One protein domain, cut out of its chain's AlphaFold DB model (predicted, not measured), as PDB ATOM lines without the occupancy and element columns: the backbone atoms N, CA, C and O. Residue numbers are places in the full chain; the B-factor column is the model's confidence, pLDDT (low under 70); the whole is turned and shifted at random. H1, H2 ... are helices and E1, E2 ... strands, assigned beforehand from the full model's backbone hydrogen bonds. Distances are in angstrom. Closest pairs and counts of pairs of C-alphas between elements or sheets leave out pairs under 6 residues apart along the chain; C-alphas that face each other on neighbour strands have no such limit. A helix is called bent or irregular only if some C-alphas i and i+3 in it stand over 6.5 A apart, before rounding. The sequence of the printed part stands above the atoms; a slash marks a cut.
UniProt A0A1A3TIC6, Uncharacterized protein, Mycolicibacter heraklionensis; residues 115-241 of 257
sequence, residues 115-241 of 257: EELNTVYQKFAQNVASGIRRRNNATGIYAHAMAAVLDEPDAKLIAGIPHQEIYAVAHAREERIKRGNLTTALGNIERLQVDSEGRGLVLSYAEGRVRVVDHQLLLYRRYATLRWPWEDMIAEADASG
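This is residues 115 to 241 of the 257 residues of an uncharacterized protein of Mycolicibacter heraklionensis (UniProt A0A1A3TIC6). A compact body of crossed helices packs round H2, which lies in the middle, with H1 and H8 on one side of it and H4 and H5 on the other. A small hairpin of two strands, E1 and E2, lies along the edge of this body, with H3 beside E2 and H6 between E1 and H1, while H7 packs at the end where H1 begins. The printed part has 127 residues, with eight named helices and two named strands in the order H1 H2 H3 H4 H5 H6 E1 E2 H7 H8; the sheet E1 - E2 is antiparallel and the class is mostly helix. The radius of gyration of the C-alphas is 13.7 A, and the spans are 38 by 29 by 29 A.

E1, residues 203 to 206, and E2, residues 209 to 212, form an antiparallel hairpin at 151 degrees, with N 204 and O 211 2.9 A apart and N 209 and O 206 2.8 A apart, both within hydrogen-bond range. Residues 161 to 162 pair antiparallel with residues 209 to 210 of E2. The closest C-alphas of H3, residues 154 to 159, and E2 are Leu 157 and Arg 211, 5.3 A. Those of H6, residues 189 to 193, and E1 are Glu 190 and Ser 204, 6.0 A. H1, residues 115 to 133, touches H6 with its residues 124 to 132 alone, closest at the C-alphas of Gly 131 and Leu 192, 5.0 A. H2, residues 141 to 150, touches H4, residues 163 to 173, at His 144 and Ala 170, closest C-alphas 5.3 A. H2 also touches H5, residues 179 to 186, at Tyr 142 and Ala 185, closest C-alphas 6.4 A. H2 touches H8, residues 229 to 239, at a steep tilt of 47 degrees, opposite ways, with the C-alphas of Ala 143 and Trp 230 closest at 4.8 A. H1 and H2, a helical hairpin, only just touch, with 3 pairs of C-alphas within 8 A, the closest being Ile 132 and Tyr 142, 6.3 A. H7, residues 216 to 223, touches residues 115 to 121 of H1 alone, with the C-alphas of Leu 117 and Tyr 220 closest at 6.7 A. In H2, H3, H4, H5, H7 and H8 every O i to N i+4 pair is within hydrogen-bond range; in H1 13 of 15 are, and in H6 0 of 1, beside 2 of 2 O i to N i+3 pairs.

H1 begins at C-alpha 115 (9.796, 0.952, -38.170) and is 27.1 A long; it is only just irregular, with C-alphas 116 and 119 6.8 A apart. H8, 15.7 A, ends at C-alpha 239 (32.343, -22.618, -35.772), and H4 is 15.2 A long.

The C-alphas farthest apart, Glu 116 and Arg 176, are 38.5 A apart. The printed part has no cut and no long link. Mean pLDDT of the printed part is 88.9; residues 136 to 138 and 240 to 241 are under 70.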
ATOM      1  N   GLU A 115       9.252   0.651 -39.500       95.00
ATOM      2  CA  GLU A 115       9.796   0.952 -38.170       95.00
ATOM      3  C   GLU A 115       8.825   0.553 -37.050       95.00
ATOM      4  O   GLU A 115       9.242  -0.061 -36.064       95.00
ATOM      5  N   GLU A 116       7.523   0.810 -37.212       94.56
ATOM      6  CA  GLU A 116       6.500   0.361 -36.256       94.56
ATOM      7  C   GLU A 116       6.438  -1.173 -36.152       94.56
ATOM      8  O   GLU A 116       6.291  -1.735 -35.060       94.56
ATOM      9  N   LEU A 117       6.608  -1.867 -37.281       94.31
ATOM     10  CA  LEU A 117       6.615  -3.329 -37.356       94.31
ATOM     11  C   LEU A 117       7.870  -3.971 -36.739       94.31
ATOM     12  O   LEU A 117       7.853  -5.167 -36.434       94.31
ATOM     13  N   ASN A 118       8.939  -3.206 -36.482       92.56
ATOM     14  CA  ASN A 118      10.195  -3.731 -35.938       92.56
ATOM     15  C   ASN A 118       9.973  -4.499 -34.626       92.56
ATOM     16  O   ASN A 118      10.430  -5.630 -34.481       92.56
ATOM     17  N   THR A 119       9.189  -3.954 -33.690       90.25
ATOM     18  CA  THR A 119       8.918  -4.641 -32.411       90.25
ATOM     19  C   THR A 119       8.215  -5.987 -32.620       90.25
ATOM     20  O   THR A 119       8.510  -6.961 -31.922       90.25
ATOM     21  N   VAL A 120       7.312  -6.067 -33.602       90.81
ATOM     22  CA  VAL A 120       6.568  -7.289 -33.933       90.81
ATOM     23  C   VAL A 120       7.519  -8.355 -34.469       90.81
ATOM     24  O   VAL A 120       7.566  -9.469 -33.936       90.81
ATOM     25  N   TYR A 121       8.329  -8.012 -35.470       92.81
ATOM     26  CA  TYR A 121       9.176  -8.999 -36.135       92.81
ATOM     27  C   TYR A 121      10.456  -9.338 -35.375       92.81
ATOM     28  O   TYR A 121      10.941 -10.463 -35.494       92.81
ATOM     29  N   GLN A 122      10.941  -8.453 -34.503       90.31
ATOM     30  CA  GLN A 122      11.968  -8.808 -33.520       90.31
ATOM     31  C   GLN A 122      11.442  -9.843 -32.522       90.31
ATOM     32  O   GLN A 122      12.129 -10.821 -32.227       90.31
ATOM     33  N   LYS A 123      10.201  -9.694 -32.041       89.44
ATOM     34  CA  LYS A 123       9.587 -10.682 -31.143       89.44
ATOM     35  C   LYS A 123       9.368 -12.026 -31.843       89.44
ATOM     36  O   LYS A 123       9.683 -13.065 -31.267       89.44
ATOM     37  N   PHE A 124       8.892 -12.013 -33.087       91.31
ATOM     38  CA  PHE A 124       8.819 -13.212 -33.928       91.31
ATOM     39  C   PHE A 124      10.185 -13.904 -34.041       91.31
ATOM     40  O   PHE A 124      10.308 -15.095 -33.746       91.31
ATOM     41  N   ALA A 125      11.227 -13.151 -34.393       91.00
ATOM     42  CA  ALA A 125      12.575 -13.679 -34.549       91.00
ATOM     43  C   ALA A 125      13.113 -14.295 -33.246       91.00
ATOM     44  O   ALA A 125      13.693 -15.383 -33.260       91.00
ATOM     45  N   GLN A 126      12.868 -13.641 -32.108       88.81
ATOM     46  CA  GLN A 126      13.243 -14.133 -30.781       88.81
ATOM     47  C   GLN A 126      12.486 -15.405 -30.384       88.81
ATOM     48  O   GLN A 126      13.096 -16.317 -29.819       88.81
ATOM     49  N   ASN A 127      11.184 -15.491 -30.679       88.00
ATOM     50  CA  ASN A 127      10.380 -16.689 -30.429       88.00
ATOM     51  C   ASN A 127      10.936 -17.880 -31.210       88.00
ATOM     52  O   ASN A 127      11.236 -18.917 -30.614       88.00
ATOM     53  N   VAL A 128      11.166 -17.686 -32.513       89.44
ATOM     54  CA  VAL A 128      11.752 -18.705 -33.385       89.44
ATOM     55  C   VAL A 128      13.117 -19.126 -32.851       89.44
ATOM     56  O   VAL A 128      13.310 -20.303 -32.558       89.44
ATOM     57  N   ALA A 129      14.039 -18.187 -32.622       88.62
ATOM     58  CA  ALA A 129      15.381 -18.487 -32.119       88.62
ATOM     59  C   ALA A 129      15.357 -19.247 -30.780       88.62
ATOM     60  O   ALA A 129      16.071 -20.236 -30.602       88.62
ATOM     61  N   SER A 130      14.488 -18.840 -29.851       86.19
ATOM     62  CA  SER A 130      14.301 -19.520 -28.564       86.19
ATOM     63  C   SER A 130      13.757 -20.938 -28.743       86.19
ATOM     64  O   SER A 130      14.222 -21.871 -28.086       86.19
ATOM     65  N   GLY A 131      12.794 -21.119 -29.649       83.12
ATOM     66  CA  GLY A 131      12.253 -22.422 -30.017       83.12
ATOM     67  C   GLY A 131      13.310 -23.347 -30.624       83.12
ATOM     68  O   GLY A 131      13.342 -24.534 -30.295       83.12
ATOM     69  N   ILE A 132      14.208 -22.803 -31.452       83.88
ATOM     70  CA  ILE A 132      15.328 -23.543 -32.043       83.88
ATOM     71  C   ILE A 132      16.323 -23.967 -30.960       83.88
ATOM     72  O   ILE A 132      16.643 -25.149 -30.873       83.88
ATOM     73  N   ARG A 133      16.760 -23.043 -30.091       81.25
ATOM     74  CA  ARG A 133      17.743 -23.314 -29.021       81.25
ATOM     75  C   ARG A 133      17.282 -24.379 -28.024       81.25
ATOM     76  O   ARG A 133      18.102 -25.117 -27.493       81.25
ATOM     77  N   ARG A 134      15.973 -24.485 -27.767       78.06
ATOM     78  CA  ARG A 134      15.402 -25.528 -26.892       78.06
ATOM     79  C   ARG A 134      15.459 -26.932 -27.501       78.06
ATOM     80  O   ARG A 134      15.276 -27.907 -26.775       78.06
ATOM     81  N   ARG A 135      15.657 -27.064 -28.816       71.81
ATOM     82  CA  ARG A 135      15.799 -28.370 -29.465       71.81
ATOM     83  C   ARG A 135      17.275 -28.762 -29.481       71.81
ATOM     84  O   ARG A 135      18.087 -28.099 -30.111       71.81
ATOM     85  N   ASN A 136      17.604 -29.891 -28.855       58.44
ATOM     86  CA  ASN A 136      18.950 -30.473 -28.867       58.44
ATOM     87  C   ASN A 136      19.286 -31.073 -30.246       58.44
ATOM     88  O   ASN A 136      19.328 -32.293 -30.397       58.44
ATOM     89  N   ASN A 137      19.473 -30.240 -31.274       62.34
ATOM     90  CA  ASN A 137      19.885 -30.698 -32.598       62.34
ATOM     91  C   ASN A 137      21.204 -30.044 -33.031       62.34
ATOM     92  O   ASN A 137      21.262 -28.841 -33.259       62.34
ATOM     93  N   ALA A 138      22.229 -30.875 -33.218       61.16
ATOM     94  CA  ALA A 138      23.590 -30.476 -33.580       61.16
ATOM     95  C   ALA A 138      23.753 -29.940 -35.020       61.16
ATOM     96  O   ALA A 138      24.852 -29.546 -35.396       61.16
ATOM     97  N   THR A 139      22.699 -29.972 -35.846       73.12
ATOM     98  CA  THR A 139      22.756 -29.592 -37.277       73.12
ATOM     99  C   THR A 139      22.215 -28.199 -37.590       73.12
ATOM    100  O   THR A 139      22.162 -27.834 -38.754       73.12
ATOM    101  N   GLY A 140      21.697 -27.453 -36.608       84.06
ATOM    102  CA  GLY A 140      21.113 -26.131 -36.881       84.06
ATOM    103  C   GLY A 140      19.925 -26.147 -37.860       84.06
ATOM    104  O   GLY A 140      19.577 -25.109 -38.411       84.06
ATOM    105  N   ILE A 141      19.275 -27.301 -38.092       89.44
ATOM    106  CA  ILE A 141      18.328 -27.511 -39.208       89.44
ATOM    107  C   ILE A 141      17.237 -26.443 -39.335       89.44
ATOM    108  O   ILE A 141      16.876 -26.056 -40.440       89.44
ATOM    109  N   TYR A 142      16.709 -25.962 -38.210       91.25
ATOM    110  CA  TYR A 142      15.682 -24.928 -38.211       91.25
ATOM    111  C   TYR A 142      16.235 -23.571 -38.633       91.25
ATOM    112  O   TYR A 142      15.549 -22.844 -39.335       91.25
ATOM    113  N   ALA A 143      17.468 -23.248 -38.240       92.00
ATOM    114  CA  ALA A 143      18.127 -22.012 -38.632       92.00
ATOM    115  C   ALA A 143      18.375 -21.999 -40.149       92.00
ATOM    116  O   ALA A 143      17.952 -21.067 -40.830       92.00
ATOM    117  N   HIS A 144      18.924 -23.088 -40.700       93.94
ATOM    118  CA  HIS A 144      19.094 -23.236 -42.149       93.94
ATOM    119  C   HIS A 144      17.760 -23.245 -42.906       93.94
ATOM    120  O   HIS A 144      17.681 -22.671 -43.988       93.94
ATOM    121  N   ALA A 145      16.703 -23.853 -42.350       93.94
ATOM    122  CA  ALA A 145      15.371 -23.831 -42.952       93.94
ATOM    123  C   ALA A 145      14.779 -22.414 -42.994       93.94
ATOM    124  O   ALA A 145      14.271 -22.002 -44.031       93.94
ATOM    125  N   MET A 146      14.865 -21.663 -41.890       94.00
ATOM    126  CA  MET A 146      14.388 -20.279 -41.820       94.00
ATOM    127  C   MET A 146      15.144 -19.375 -42.791       94.00
ATOM    128  O   MET A 146      14.513 -18.599 -43.502       94.00
ATOM    129  N   ALA A 147      16.469 -19.518 -42.863       94.06
ATOM    130  CA  ALA A 147      17.288 -18.768 -43.805       94.06
ATOM    131  C   ALA A 147      16.940 -19.127 -45.261       94.06
ATOM    132  O   ALA A 147      16.696 -18.245 -46.073       94.06
ATOM    133  N   ALA A 148      16.799 -20.419 -45.579       95.31
ATOM    134  CA  ALA A 148      16.380 -20.867 -46.907       95.31
ATOM    135  C   ALA A 148      14.990 -20.346 -47.313       95.31
ATOM    136  O   ALA A 148      14.766 -20.084 -48.486       95.31
ATOM    137  N   VAL A 149      14.060 -20.201 -46.364       95.62
ATOM    138  CA  VAL A 149      12.726 -19.642 -46.628       95.62
ATOM    139  C   VAL A 149      12.790 -18.129 -46.811       95.62
ATOM    140  O   VAL A 149      12.279 -17.617 -47.800       95.62
ATOM    141  N   LEU A 150      13.390 -17.398 -45.870       93.62
ATOM    142  CA  LEU A 150      13.318 -15.934 -45.840       93.62
ATOM    143  C   LEU A 150      14.297 -15.231 -46.787       93.62
ATOM    144  O   LEU A 150      14.175 -14.019 -46.964       93.62
ATOM    145  N   ASP A 151      15.180 -15.980 -47.446       92.94
ATOM    146  CA  ASP A 151      15.999 -15.498 -48.564       92.94
ATOM    147  C   ASP A 151      15.271 -15.599 -49.922       92.94
ATOM    148  O   ASP A 151      15.761 -15.082 -50.926       92.94
ATOM    149  N   GLU A 152      14.099 -16.243 -49.989       96.06
ATOM    150  CA  GLU A 152      13.330 -16.341 -51.235       96.06
ATOM    151  C   GLU A 152      12.608 -15.019 -51.586       96.06
ATOM    152  O   GLU A 152      12.233 -14.239 -50.698       96.06
ATOM    153  N   PRO A 153      12.352 -14.767 -52.885       95.38
ATOM    154  CA  PRO A 153      11.561 -13.627 -53.340       95.38
ATOM    155  C   PRO A 153      10.134 -13.608 -52.777       95.38
ATOM    156  O   PRO A 153       9.483 -14.649 -52.653       95.38
ATOM    157  N   ASP A 154       9.594 -12.408 -52.558       95.06
ATOM    158  CA  ASP A 154       8.263 -12.186 -51.970       95.06
ATOM    159  C   ASP A 154       7.147 -12.930 -52.713       95.06
ATOM    160  O   ASP A 154       6.294 -13.563 -52.094       95.06
ATOM    161  N   ALA A 155       7.196 -12.946 -54.048       93.44
ATOM    162  CA  ALA A 155       6.222 -13.663 -54.870       93.44
ATOM    163  C   ALA A 155       6.170 -15.170 -54.550       93.44
ATOM    164  O   ALA A 155       5.092 -15.768 -54.526       93.44
ATOM    165  N   LYS A 156       7.321 -15.793 -54.263       95.94
ATOM    166  CA  LYS A 156       7.381 -17.203 -53.858       95.94
ATOM    167  C   LYS A 156       6.907 -17.407 -52.425       95.94
ATOM    168  O   LYS A 156       6.245 -18.405 -52.157       95.94
ATOM    169  N   LEU A 157       7.208 -16.475 -51.525       95.38
ATOM    170  CA  LEU A 157       6.729 -16.519 -50.144       95.38
ATOM    171  C   LEU A 157       5.200 -16.432 -50.057       95.38
ATOM    172  O   LEU A 157       4.605 -17.126 -49.233       95.38
ATOM    173  N   ILE A 158       4.569 -15.658 -50.944       92.38
ATOM    174  CA  ILE A 158       3.108 -15.596 -51.085       92.38
ATOM    175  C   ILE A 158       2.565 -16.891 -51.712       92.38
ATOM    176  O   ILE A 158       1.662 -17.522 -51.163       92.38
ATOM    177  N   ALA A 159       3.112 -17.321 -52.856       92.19
ATOM    178  CA  ALA A 159       2.610 -18.497 -53.582       92.19
ATOM    179  C   ALA A 159       2.834 -19.824 -52.826       92.19
ATOM    180  O   ALA A 159       2.084 -20.797 -52.974       92.19
ATOM    181  N   GLY A 160       3.874 -19.863 -51.999       95.38
ATOM    182  CA  GLY A 160       4.295 -21.002 -51.206       95.38
ATOM    183  C   GLY A 160       5.473 -21.738 -51.817       95.38
ATOM    184  O   GLY A 160       5.383 -22.266 -52.928       95.38
ATOM    185  N   ILE A 161       6.553 -21.844 -51.052       97.62
ATOM    186  CA  ILE A 161       7.802 -22.480 -51.465       97.62
ATOM    187  C   ILE A 161       7.691 -23.993 -51.227       97.62
ATOM    188  O   ILE A 161       7.460 -24.405 -50.085       97.62
ATOM    189  N   PRO A 162       7.857 -24.846 -52.252       97.06
ATOM    190  CA  PRO A 162       7.879 -26.293 -52.072       97.06
ATOM    191  C   PRO A 162       8.995 -26.738 -51.127       97.06
ATOM    192  O   PRO A 162      10.141 -26.306 -51.242       97.06
ATOM    193  N   HIS A 163       8.707 -27.702 -50.254       96.38
ATOM    194  CA  HIS A 163       9.679 -28.207 -49.279       96.38
ATOM    195  C   HIS A 163      10.975 -28.767 -49.893       96.38
ATOM    196  O   HIS A 163      12.004 -28.833 -49.226       96.38
ATOM    197  N   GLN A 164      10.935 -29.156 -51.168       96.62
ATOM    198  CA  GLN A 164      12.056 -29.719 -51.906       96.62
ATOM    199  C   GLN A 164      13.017 -28.615 -52.362       96.62
ATOM    200  O   GLN A 164      14.220 -28.855 -52.409       96.62
ATOM    201  N   GLU A 165      12.503 -27.412 -52.642       97.50
ATOM    202  CA  GLU A 165      13.323 -26.225 -52.915       97.50
ATOM    203  C   GLU A 165      14.018 -25.763 -51.631       97.50
ATOM    204  O   GLU A 165      15.240 -25.625 -51.613       97.50
ATOM    205  N   ILE A 166      13.270 -25.677 -50.523       97.56
ATOM    206  CA  ILE A 166      13.837 -25.364 -49.198       97.56
ATOM    207  C   ILE A 166      14.918 -26.388 -48.833       97.56
ATOM    208  O   ILE A 166      15.983 -26.024 -48.339       97.56
ATOM    209  N   TYR A 167      14.677 -27.674 -49.118       97.25
ATOM    210  CA  TYR A 167      15.667 -28.729 -48.920       97.25
ATOM    211  C   TYR A 167      16.932 -28.521 -49.736       97.25
ATOM    212  O   TYR A 167      18.014 -28.648 -49.173       97.25
ATOM    213  N   ALA A 168      16.814 -28.218 -51.027       97.00
ATOM    214  CA  ALA A 168      17.975 -28.027 -51.884       97.00
ATOM    215  C   ALA A 168      18.890 -26.918 -51.343       97.00
ATOM    216  O   ALA A 168      20.099 -27.120 -51.244       97.00
ATOM    217  N   VAL A 169      18.308 -25.794 -50.909       96.69
ATOM    218  CA  VAL A 169      19.059 -24.668 -50.337       96.69
ATOM    219  C   VAL A 169      19.641 -25.022 -48.968       96.69
ATOM    220  O   VAL A 169      20.831 -24.820 -48.740       96.69
ATOM    221  N   ALA A 170      18.839 -25.578 -48.058       94.62
ATOM    222  CA  ALA A 170      19.302 -25.921 -46.714       94.62
ATOM    223  C   ALA A 170      20.398 -27.001 -46.736       94.62
ATOM    224  O   ALA A 170      21.375 -26.893 -46.005       94.62
ATOM    225  N   HIS A 171      20.267 -28.010 -47.600       94.94
ATOM    226  CA  HIS A 171      21.265 -29.066 -47.773       94.94
ATOM    227  C   HIS A 171      22.562 -28.548 -48.399       94.94
ATOM    228  O   HIS A 171      23.635 -28.977 -47.994       94.94
ATOM    229  N   ALA A 172      22.476 -27.618 -49.355       94.62
ATOM    230  CA  ALA A 172      23.659 -26.976 -49.924       94.62
ATOM    231  C   ALA A 172      24.404 -26.099 -48.901       94.62
ATOM    232  O   ALA A 172      25.614 -25.938 -49.013       94.62
ATOM    233  N   ARG A 173      23.693 -25.543 -47.909       91.44
ATOM    234  CA  ARG A 173      24.302 -24.824 -46.777       91.44
ATOM    235  C   ARG A 173      24.913 -25.774 -45.745       91.44
ATOM    236  O   ARG A 173      25.928 -25.436 -45.160       91.44
ATOM    237  N   GLU A 174      24.296 -26.933 -45.518       92.31
ATOM    238  CA  GLU A 174      24.726 -27.918 -44.522       92.31
ATOM    239  C   GLU A 174      24.353 -29.353 -44.959       92.31
ATOM    240  O   GLU A 174      23.205 -29.802 -44.836       92.31
ATOM    241  N   GLU A 175      25.337 -30.117 -45.448       92.56
ATOM    242  CA  GLU A 175      25.139 -31.448 -46.048       92.56
ATOM    243  C   GLU A 175      24.600 -32.510 -45.063       92.56
ATOM    244  O   GLU A 175      24.025 -33.542 -45.464       92.56
ATOM    245  N   ARG A 176      24.759 -32.289 -43.750       92.25
ATOM    246  CA  ARG A 176      24.199 -33.162 -42.705       92.25
ATOM    247  C   ARG A 176      22.672 -33.093 -42.671       92.25
ATOM    248  O   ARG A 176      22.040 -34.054 -42.220       92.25
ATOM    249  N   ILE A 177      22.056 -32.025 -43.184       92.38
ATOM    250  CA  ILE A 177      20.597 -31.914 -43.291       92.38
ATOM    251  C   ILE A 177      20.088 -32.925 -44.318       92.38
ATOM    252  O   ILE A 177      20.413 -32.870 -45.502       92.38
ATOM    253  N   LYS A 178      19.254 -33.864 -43.861       93.69
ATOM    254  CA  LYS A 178      18.591 -34.864 -44.711       93.69
ATOM    255  C   LYS A 178      17.130 -34.495 -44.930       93.69
ATOM    256  O   LYS A 178      16.478 -33.964 -44.032       93.69
ATOM    257  N   ARG A 179      16.596 -34.848 -46.104       93.44
ATOM    258  CA  ARG A 179      15.240 -34.470 -46.541       93.44
ATOM    259  C   ARG A 179      14.159 -34.793 -45.511       93.44
ATOM    260  O   ARG A 179      13.385 -33.913 -45.163       93.44
ATOM    261  N   GLY A 180      14.139 -36.023 -44.987       92.19
ATOM    262  CA  GLY A 180      13.146 -36.441 -43.990       92.19
ATOM    263  C   GLY A 180      13.177 -35.577 -42.726       92.19
ATOM    264  O   GLY A 180      12.137 -35.104 -42.277       92.19
ATOM    265  N   ASN A 181      14.380 -35.285 -42.218       90.50
ATOM    266  CA  ASN A 181      14.560 -34.443 -41.034       90.50
ATOM    267  C   ASN A 181      14.066 -33.015 -41.286       90.50
ATOM    268  O   ASN A 181      13.430 -32.431 -40.411       90.50
ATOM    269  N   LEU A 182      14.319 -32.465 -42.480       93.94
ATOM    270  CA  LEU A 182      13.846 -31.129 -42.831       93.94
ATOM    271  C   LEU A 182      12.325 -31.092 -42.959       93.94
ATOM    272  O   LEU A 182      11.703 -30.187 -42.421       93.94
ATOM    273  N   THR A 183      11.709 -32.082 -43.605       93.81
ATOM    274  CA  THR A 183      10.245 -32.165 -43.688       93.81
ATOM    275  C   THR A 183       9.614 -32.200 -42.293       93.81
ATOM    276  O   THR A 183       8.650 -31.481 -42.037       93.81
ATOM    277  N   THR A 184      10.186 -32.966 -41.358       91.69
ATOM    278  CA  THR A 184       9.751 -32.960 -39.953       91.69
ATOM    279  C   THR A 184       9.990 -31.608 -39.279       91.69
ATOM    280  O   THR A 184       9.152 -31.163 -38.495       91.69
ATOM    281  N   ALA A 185      11.107 -30.936 -39.563       91.44
ATOM    282  CA  ALA A 185      11.390 -29.607 -39.030       91.44
ATOM    283  C   ALA A 185      10.362 -28.571 -39.515       91.44
ATOM    284  O   ALA A 185       9.770 -27.884 -38.685       91.44
ATOM    285  N   LEU A 186      10.071 -28.533 -40.818       93.25
ATOM    286  CA  LEU A 186       9.050 -27.665 -41.413       93.25
ATOM    287  C   LEU A 186       7.658 -27.941 -40.831       93.25
ATOM    288  O   LEU A 186       6.966 -27.006 -40.452       93.25
ATOM    289  N   GLY A 187       7.297 -29.210 -40.612       90.94
ATOM    290  CA  GLY A 187       6.052 -29.587 -39.924       90.94
ATOM    291  C   GLY A 187       5.928 -29.088 -38.479       90.94
ATOM    292  O   GLY A 187       4.854 -29.146 -37.891       90.94
ATOM    293  N   ASN A 188       7.017 -28.603 -37.881       89.25
ATOM    294  CA  ASN A 188       7.029 -28.023 -36.543       89.25
ATOM    295  C   ASN A 188       7.196 -26.496 -36.545       89.25
ATOM    296  O   ASN A 188       7.222 -25.917 -35.461       89.25
ATOM    297  N   ILE A 189       7.336 -25.854 -37.711       88.56
ATOM    298  CA  ILE A 189       7.734 -24.445 -37.812       88.56
ATOM    299  C   ILE A 189       6.718 -23.517 -37.147       88.56
ATOM    300  O   ILE A 189       7.115 -22.606 -36.436       88.56
ATOM    301  N   GLU A 190       5.420 -23.774 -37.297       89.12
ATOM    302  CA  GLU A 190       4.350 -22.942 -36.725       89.12
ATOM    303  C   GLU A 190       4.431 -22.902 -35.193       89.12
ATOM    304  O   GLU A 190       4.382 -21.839 -34.577       89.12
ATOM    305  N   ARG A 191       4.695 -24.060 -34.570       85.56
ATOM    306  CA  ARG A 191       4.836 -24.192 -33.110       85.56
ATOM    307  C   ARG A 191       6.045 -23.447 -32.543       85.56
ATOM    308  O   ARG A 191       6.095 -23.239 -31.336       85.56
ATOM    309  N   LEU A 192       7.035 -23.113 -33.371       85.12
ATOM    310  CA  LEU A 192       8.216 -22.356 -32.945       85.12
ATOM    311  C   LEU A 192       7.977 -20.843 -32.949       85.12
ATOM    312  O   LEU A 192       8.711 -20.119 -32.287       85.12
ATOM    313  N   GLN A 193       6.985 -20.374 -33.706       87.00
ATOM    314  CA  GLN A 193       6.733 -18.950 -33.933       87.00
ATOM    315  C   GLN A 193       5.743 -18.376 -32.915       87.00
ATOM    316  O   GLN A 193       5.869 -17.219 -32.503       87.00
ATOM    317  N   VAL A 194       4.765 -19.192 -32.513       84.50
ATOM    318  CA  VAL A 194       3.634 -18.751 -31.696       84.50
ATOM    319  C   VAL A 194       3.949 -18.697 -30.202       84.50
ATOM    320  O   VAL A 194       4.735 -19.489 -29.679       84.50
ATOM    321  N   ASP A 195       3.310 -17.760 -29.501       79.06
ATOM    322  CA  ASP A 195       3.352 -17.695 -28.039       79.06
ATOM    323  C   ASP A 195       2.490 -18.792 -27.373       79.06
ATOM    324  O   ASP A 195       1.885 -19.639 -28.033       79.06
ATOM    325  N   SER A 196       2.424 -18.794 -26.037       74.06
ATOM    326  CA  SER A 196       1.623 -19.759 -25.267       74.06
ATOM    327  C   SER A 196       0.116 -19.694 -25.540       74.06
ATOM    328  O   SER A 196      -0.598 -20.627 -25.186       74.06
ATOM    329  N   GLU A 197      -0.364 -18.607 -26.145       71.44
ATOM    330  CA  GLU A 197      -1.758 -18.405 -26.547       71.44
ATOM    331  C   GLU A 197      -1.967 -18.678 -28.048       71.44
ATOM    332  O   GLU A 197      -3.064 -18.477 -28.563       71.44
ATOM    333  N   GLY A 198      -0.939 -19.147 -28.765       70.62
ATOM    334  CA  GLY A 198      -1.024 -19.456 -30.190       70.62
ATOM    335  C   GLY A 198      -0.967 -18.227 -31.106       70.62
ATOM    336  O   GLY A 198      -1.285 -18.342 -32.287       70.62
ATOM    337  N   ARG A 199      -0.574 -17.051 -30.598       76.19
ATOM    338  CA  ARG A 199      -0.511 -15.806 -31.383       76.19
ATOM    339  C   ARG A 199       0.850 -15.621 -32.047       76.19
ATOM    340  O   ARG A 199       1.867 -16.042 -31.500       76.19
ATOM    341  N   GLY A 200       0.872 -14.897 -33.169       79.31
ATOM    342  CA  GLY A 200       2.108 -14.518 -33.870       79.31
ATOM    343  C   GLY A 200       2.541 -15.498 -34.959       79.31
ATOM    344  O   GLY A 200       3.734 -15.656 -35.202       79.31
ATOM    345  N   LEU A 201       1.584 -16.183 -35.591       88.31
ATOM    346  CA  LEU A 201       1.858 -17.010 -36.760       88.31
ATOM    347  C   LEU A 201       2.214 -16.111 -37.953       88.31
ATOM    348  O   LEU A 201       1.399 -15.289 -38.362       88.31
ATOM    349  N   VAL A 202       3.411 -16.291 -38.507       92.62
ATOM    350  CA  VAL A 202       3.917 -15.498 -39.640       92.62
ATOM    351  C   VAL A 202       4.134 -16.377 -40.871       92.62
ATOM    352  O   VAL A 202       3.827 -15.968 -41.992       92.62
ATOM    353  N   LEU A 203       4.613 -17.604 -40.665       93.88
ATOM    354  CA  LEU A 203       4.816 -18.624 -41.687       93.88
ATOM    355  C   LEU A 203       3.952 -19.847 -41.386       93.88
ATOM    356  O   LEU A 203       3.990 -20.357 -40.264       93.88
ATOM    357  N   SER A 204       3.260 -20.362 -42.398       92.31
ATOM    358  CA  SER A 204       2.557 -21.643 -42.334       92.31
ATOM    359  C   SER A 204       3.275 -22.726 -43.130       92.31
ATOM    360  O   SER A 204       4.009 -22.426 -44.076       92.31
ATOM    361  N   TYR A 205       3.064 -23.991 -42.758       93.19
ATOM    362  CA  TYR A 205       3.508 -25.140 -43.550       93.19
ATOM    363  C   TYR A 205       2.349 -26.103 -43.802       93.19
ATOM    364  O   TYR A 205       1.928 -26.845 -42.918       93.19
ATOM    365  N   ALA A 206       1.879 -26.107 -45.044       89.56
ATOM    366  CA  ALA A 206       0.686 -26.810 -45.491       89.56
ATOM    367  C   ALA A 206       0.909 -27.361 -46.902       89.56
ATOM    368  O   ALA A 206       1.612 -26.752 -47.707       89.56
ATOM    369  N   GLU A 207       0.348 -28.534 -47.207       89.06
ATOM    370  CA  GLU A 207       0.426 -29.149 -48.548       89.06
ATOM    371  C   GLU A 207       1.866 -29.283 -49.102       89.06
ATOM    372  O   GLU A 207       2.110 -29.202 -50.307       89.06
ATOM    373  N   GLY A 208       2.856 -29.459 -48.218       92.69
ATOM    374  CA  GLY A 208       4.269 -29.537 -48.606       92.69
ATOM    375  C   GLY A 208       4.892 -28.197 -49.019       92.69
ATOM    376  O   GLY A 208       5.956 -28.196 -49.644       92.69
ATOM    377  N   ARG A 209       4.261 -27.068 -48.679       95.44
ATOM    378  CA  ARG A 209       4.718 -25.710 -48.995       95.44
ATOM    379  C   ARG A 209       4.799 -24.836 -47.750       95.44
ATOM    380  O   ARG A 209       3.951 -24.941 -46.871       95.44
ATOM    381  N   VAL A 210       5.796 -23.953 -47.700       96.12
ATOM    382  CA  VAL A 210       5.874 -22.878 -46.697       96.12
ATOM    383  C   VAL A 210       5.357 -21.582 -47.306       96.12
ATOM    384  O   VAL A 210       5.840 -21.193 -48.367       96.12
ATOM    385  N   ARG A 211       4.396 -20.923 -46.651       94.88
ATOM    386  CA  ARG A 211       3.794 -19.651 -47.093       94.88
ATOM    387  C   ARG A 211       3.914 -18.591 -46.003       94.88
ATOM    388  O   ARG A 211       3.832 -18.917 -44.821       94.88
ATOM    389  N   VAL A 212       4.054 -17.329 -46.395       93.88
ATOM    390  CA  VAL A 212       3.847 -16.193 -45.488       93.88
ATOM    391  C   VAL A 212       2.348 -15.982 -45.330       93.88
ATOM    392  O   VAL A 212       1.646 -15.783 -46.313       93.88
ATOM    393  N   VAL A 213       1.859 -16.039 -44.092       90.50
ATOM    394  CA  VAL A 213       0.456 -15.733 -43.763       90.50
ATOM    395  C   VAL A 213       0.284 -14.296 -43.289       90.50
ATOM    396  O   VAL A 213      -0.777 -13.706 -43.472       90.50
ATOM    397  N   ASP A 214       1.339 -13.717 -42.718       92.25
ATOM    398  CA  ASP A 214       1.372 -12.316 -42.326       92.25
ATOM    399  C   ASP A 214       2.136 -11.489 -43.369       92.25
ATOM    400  O   ASP A 214       3.361 -11.377 -43.339       92.25
ATOM    401  N   HIS A 215       1.401 -10.915 -44.323       93.69
ATOM    402  CA  HIS A 215       1.982 -10.159 -45.437       93.69
ATOM    403  C   HIS A 215       2.684  -8.860 -45.000       93.69
ATOM    404  O   HIS A 215       3.473  -8.316 -45.773       93.69
ATOM    405  N   GLN A 216       2.469  -8.379 -43.767       95.31
ATOM    406  CA  GLN A 216       3.230  -7.247 -43.225       95.31
ATOM    407  C   GLN A 216       4.735  -7.574 -43.140       95.31
ATOM    408  O   GLN A 216       5.564  -6.668 -43.254       95.31
ATOM    409  N   LEU A 217       5.108  -8.862 -43.065       95.56
ATOM    410  CA  LEU A 217       6.503  -9.303 -43.087       95.56
ATOM    411  C   LEU A 217       7.194  -8.907 -44.395       95.56
ATOM    412  O   LEU A 217       8.382  -8.592 -44.393       95.56
ATOM    413  N   LEU A 218       6.472  -8.941 -45.516       95.75
ATOM    414  CA  LEU A 218       7.026  -8.637 -46.836       95.75
ATOM    415  C   LEU A 218       7.333  -7.143 -46.963       95.75
ATOM    416  O   LEU A 218       8.388  -6.761 -47.467       95.75
ATOM    417  N   LEU A 219       6.458  -6.286 -46.425       95.88
ATOM    418  CA  LEU A 219       6.730  -4.853 -46.324       95.88
ATOM    419  C   LEU A 219       7.951  -4.606 -45.437       95.88
ATOM    420  O   LEU A 219       8.886  -3.920 -45.842       95.88
ATOM    421  N   TYR A 220       7.964  -5.220 -44.258       95.75
ATOM    422  CA  TYR A 220       9.057  -5.081 -43.310       95.75
ATOM    423  C   TYR A 220      10.404  -5.508 -43.914       95.75
ATOM    424  O   TYR A 220      11.367  -4.755 -43.837       95.75
ATOM    425  N   ARG A 221      10.469  -6.656 -44.604       93.38
ATOM    426  CA  ARG A 221      11.682  -7.136 -45.298       93.38
ATOM    427  C   ARG A 221      12.178  -6.189 -46.388       93.38
ATOM    428  O   ARG A 221      13.380  -6.122 -46.614       93.38
ATOM    429  N   ARG A 222      11.273  -5.479 -47.062       93.81
ATOM    430  CA  ARG A 222      11.621  -4.556 -48.148       93.81
ATOM    431  C   ARG A 222      12.180  -3.225 -47.643       93.81
ATOM    432  O   ARG A 222      13.030  -2.647 -48.315       93.81
ATOM    433  N   TYR A 223      11.707  -2.743 -46.494       93.19
ATOM    434  CA  TYR A 223      12.015  -1.397 -45.992       93.19
ATOM    435  C   TYR A 223      12.903  -1.372 -44.739       93.19
ATOM    436  O   TYR A 223      13.461  -0.325 -44.418       93.19
ATOM    437  N   ALA A 224      13.092  -2.499 -44.052       87.50
ATOM    438  CA  ALA A 224      14.005  -2.613 -42.920       87.50
ATOM    439  C   ALA A 224      15.308  -3.324 -43.314       87.50
ATOM    440  O   ALA A 224      15.317  -4.280 -44.087       87.50
ATOM    441  N   THR A 225      16.427  -2.894 -42.724       78.38
ATOM    442  CA  THR A 225      17.673  -3.675 -42.768       78.38
ATOM    443  C   THR A 225      17.594  -4.764 -41.709       78.38
ATOM    444  O   THR A 225      17.562  -4.469 -40.514       78.38
ATOM    445  N   LEU A 226      17.548  -6.023 -42.141       78.12
ATOM    446  CA  LEU A 226      17.346  -7.165 -41.258       78.12
ATOM    447  C   LEU A 226      18.595  -8.020 -41.189       78.12
ATOM    448  O   LEU A 226      19.133  -8.431 -42.212       78.12
ATOM    449  N   ARG A 227      19.007  -8.314 -39.960       83.06
ATOM    450  CA  ARG A 227      19.869  -9.448 -39.650       83.06
ATOM    451  C   ARG A 227      19.075 -10.362 -38.746       83.06
ATOM    452  O   ARG A 227      18.685  -9.960 -37.645       83.06
ATOM    453  N   TRP A 228      18.777 -11.559 -39.222       91.00
ATOM    454  CA  TRP A 228      17.957 -12.470 -38.451       91.00
ATOM    455  C   TRP A 228      18.796 -13.266 -37.443       91.00
ATOM    456  O   TRP A 228      19.905 -13.682 -37.767       91.00
ATOM    457  N   PRO A 229      18.266 -13.583 -36.245       90.19
ATOM    458  CA  PRO A 229      19.030 -14.293 -35.218       90.19
ATOM    459  C   PRO A 229      19.540 -15.668 -35.659       90.19
ATOM    460  O   PRO A 229      20.546 -16.143 -35.147       90.19
ATOM    461  N   TRP A 230      18.849 -16.336 -36.587       89.69
ATOM    462  CA  TRP A 230      19.287 -17.639 -37.086       89.69
ATOM    463  C   TRP A 230      20.528 -17.566 -37.979       89.69
ATOM    464  O   TRP A 230      21.190 -18.585 -38.128       89.69
ATOM    465  N   GLU A 231      20.876 -16.407 -38.539       89.50
ATOM    466  CA  GLU A 231      22.148 -16.231 -39.254       89.50
ATOM    467  C   GLU A 231      23.329 -16.376 -38.291       89.50
ATOM    468  O   GLU A 231      24.285 -17.094 -38.579       89.50
ATOM    469  N   ASP A 232      23.217 -15.783 -37.100       88.62
ATOM    470  CA  ASP A 232      24.223 -15.925 -36.046       88.62
ATOM    471  C   ASP A 232      24.284 -17.367 -35.538       88.62
ATOM    472  O   ASP A 232      25.363 -17.912 -35.332       88.62
ATOM    473  N   MET A 233      23.131 -18.027 -35.409       87.12
ATOM    474  CA  MET A 233      23.072 -19.435 -35.001       87.12
ATOM    475  C   MET A 233      23.722 -20.377 -36.019       87.12
ATOM    476  O   MET A 233      24.290 -21.391 -35.618       87.12
ATOM    477  N   ILE A 234      23.621 -20.072 -37.317       87.19
ATOM    478  CA  ILE A 234      24.332 -20.810 -38.368       87.19
ATOM    479  C   ILE A 234      25.840 -20.622 -38.175       87.19
ATOM    480  O   ILE A 234      26.557 -21.609 -38.054       87.19
ATOM    481  N   ALA A 235      26.304 -19.378 -38.022       86.56
ATOM    482  CA  ALA A 235      27.722 -19.091 -37.804       86.56
ATOM    483  C   ALA A 235      28.286 -19.763 -36.532       86.56
ATOM    484  O   ALA A 235      29.395 -20.295 -36.548       86.56
ATOM    485  N   GLU A 236      27.521 -19.783 -35.434       83.06
ATOM    486  CA  GLU A 236      27.875 -20.484 -34.190       83.06
ATOM    487  C   GLU A 236      27.972 -22.008 -34.386       83.06
ATOM    488  O   GLU A 236      28.879 -22.653 -33.849       83.06
ATOM    489  N   ALA A 237      27.040 -22.595 -35.147       77.19
ATOM    490  CA  ALA A 237      27.018 -24.028 -35.434       77.19
ATOM    491  C   ALA A 237      28.179 -24.457 -36.343       77.19
ATOM    492  O   ALA A 237      28.775 -25.506 -36.092       77.19
ATOM    493  N   ASP A 238      28.520 -23.634 -37.335       79.19
ATOM    494  CA  ASP A 238      29.650 -23.858 -38.238       79.19
ATOM    495  C   ASP A 238      30.979 -23.782 -37.471       79.19
ATOM    496  O   ASP A 238      31.812 -24.681 -37.581       79.19
ATOM    497  N   ALA A 239      31.146 -22.775 -36.604       74.19
ATOM    498  CA  ALA A 239      32.343 -22.618 -35.772       74.19
ATOM    499  C   ALA A 239      32.524 -23.763 -34.758       74.19
ATOM    500  O   ALA A 239      33.643 -24.183 -34.471       74.19
ATOM    501  N   SER A 240      31.424 -24.300 -34.226       66.69
ATOM    502  CA  SER A 240      31.452 -25.443 -33.300       66.69
ATOM    503  C   SER A 240      31.683 -26.788 -34.008       66.69
ATOM    504  O   SER A 240      31.918 -27.802 -33.346       66.69
ATOM    505  N   GLY A 241      31.575 -26.818 -35.341       57.72
ATOM    506  CA  GLY A 241      31.697 -28.009 -36.179       57.72
ATOM    507  C   GLY A 241      33.131 -28.478 -36.447       57.72
ATOM    508  O   GLY A 241      33.282 -29.607 -36.912       57.72
TER     509      GLY A 241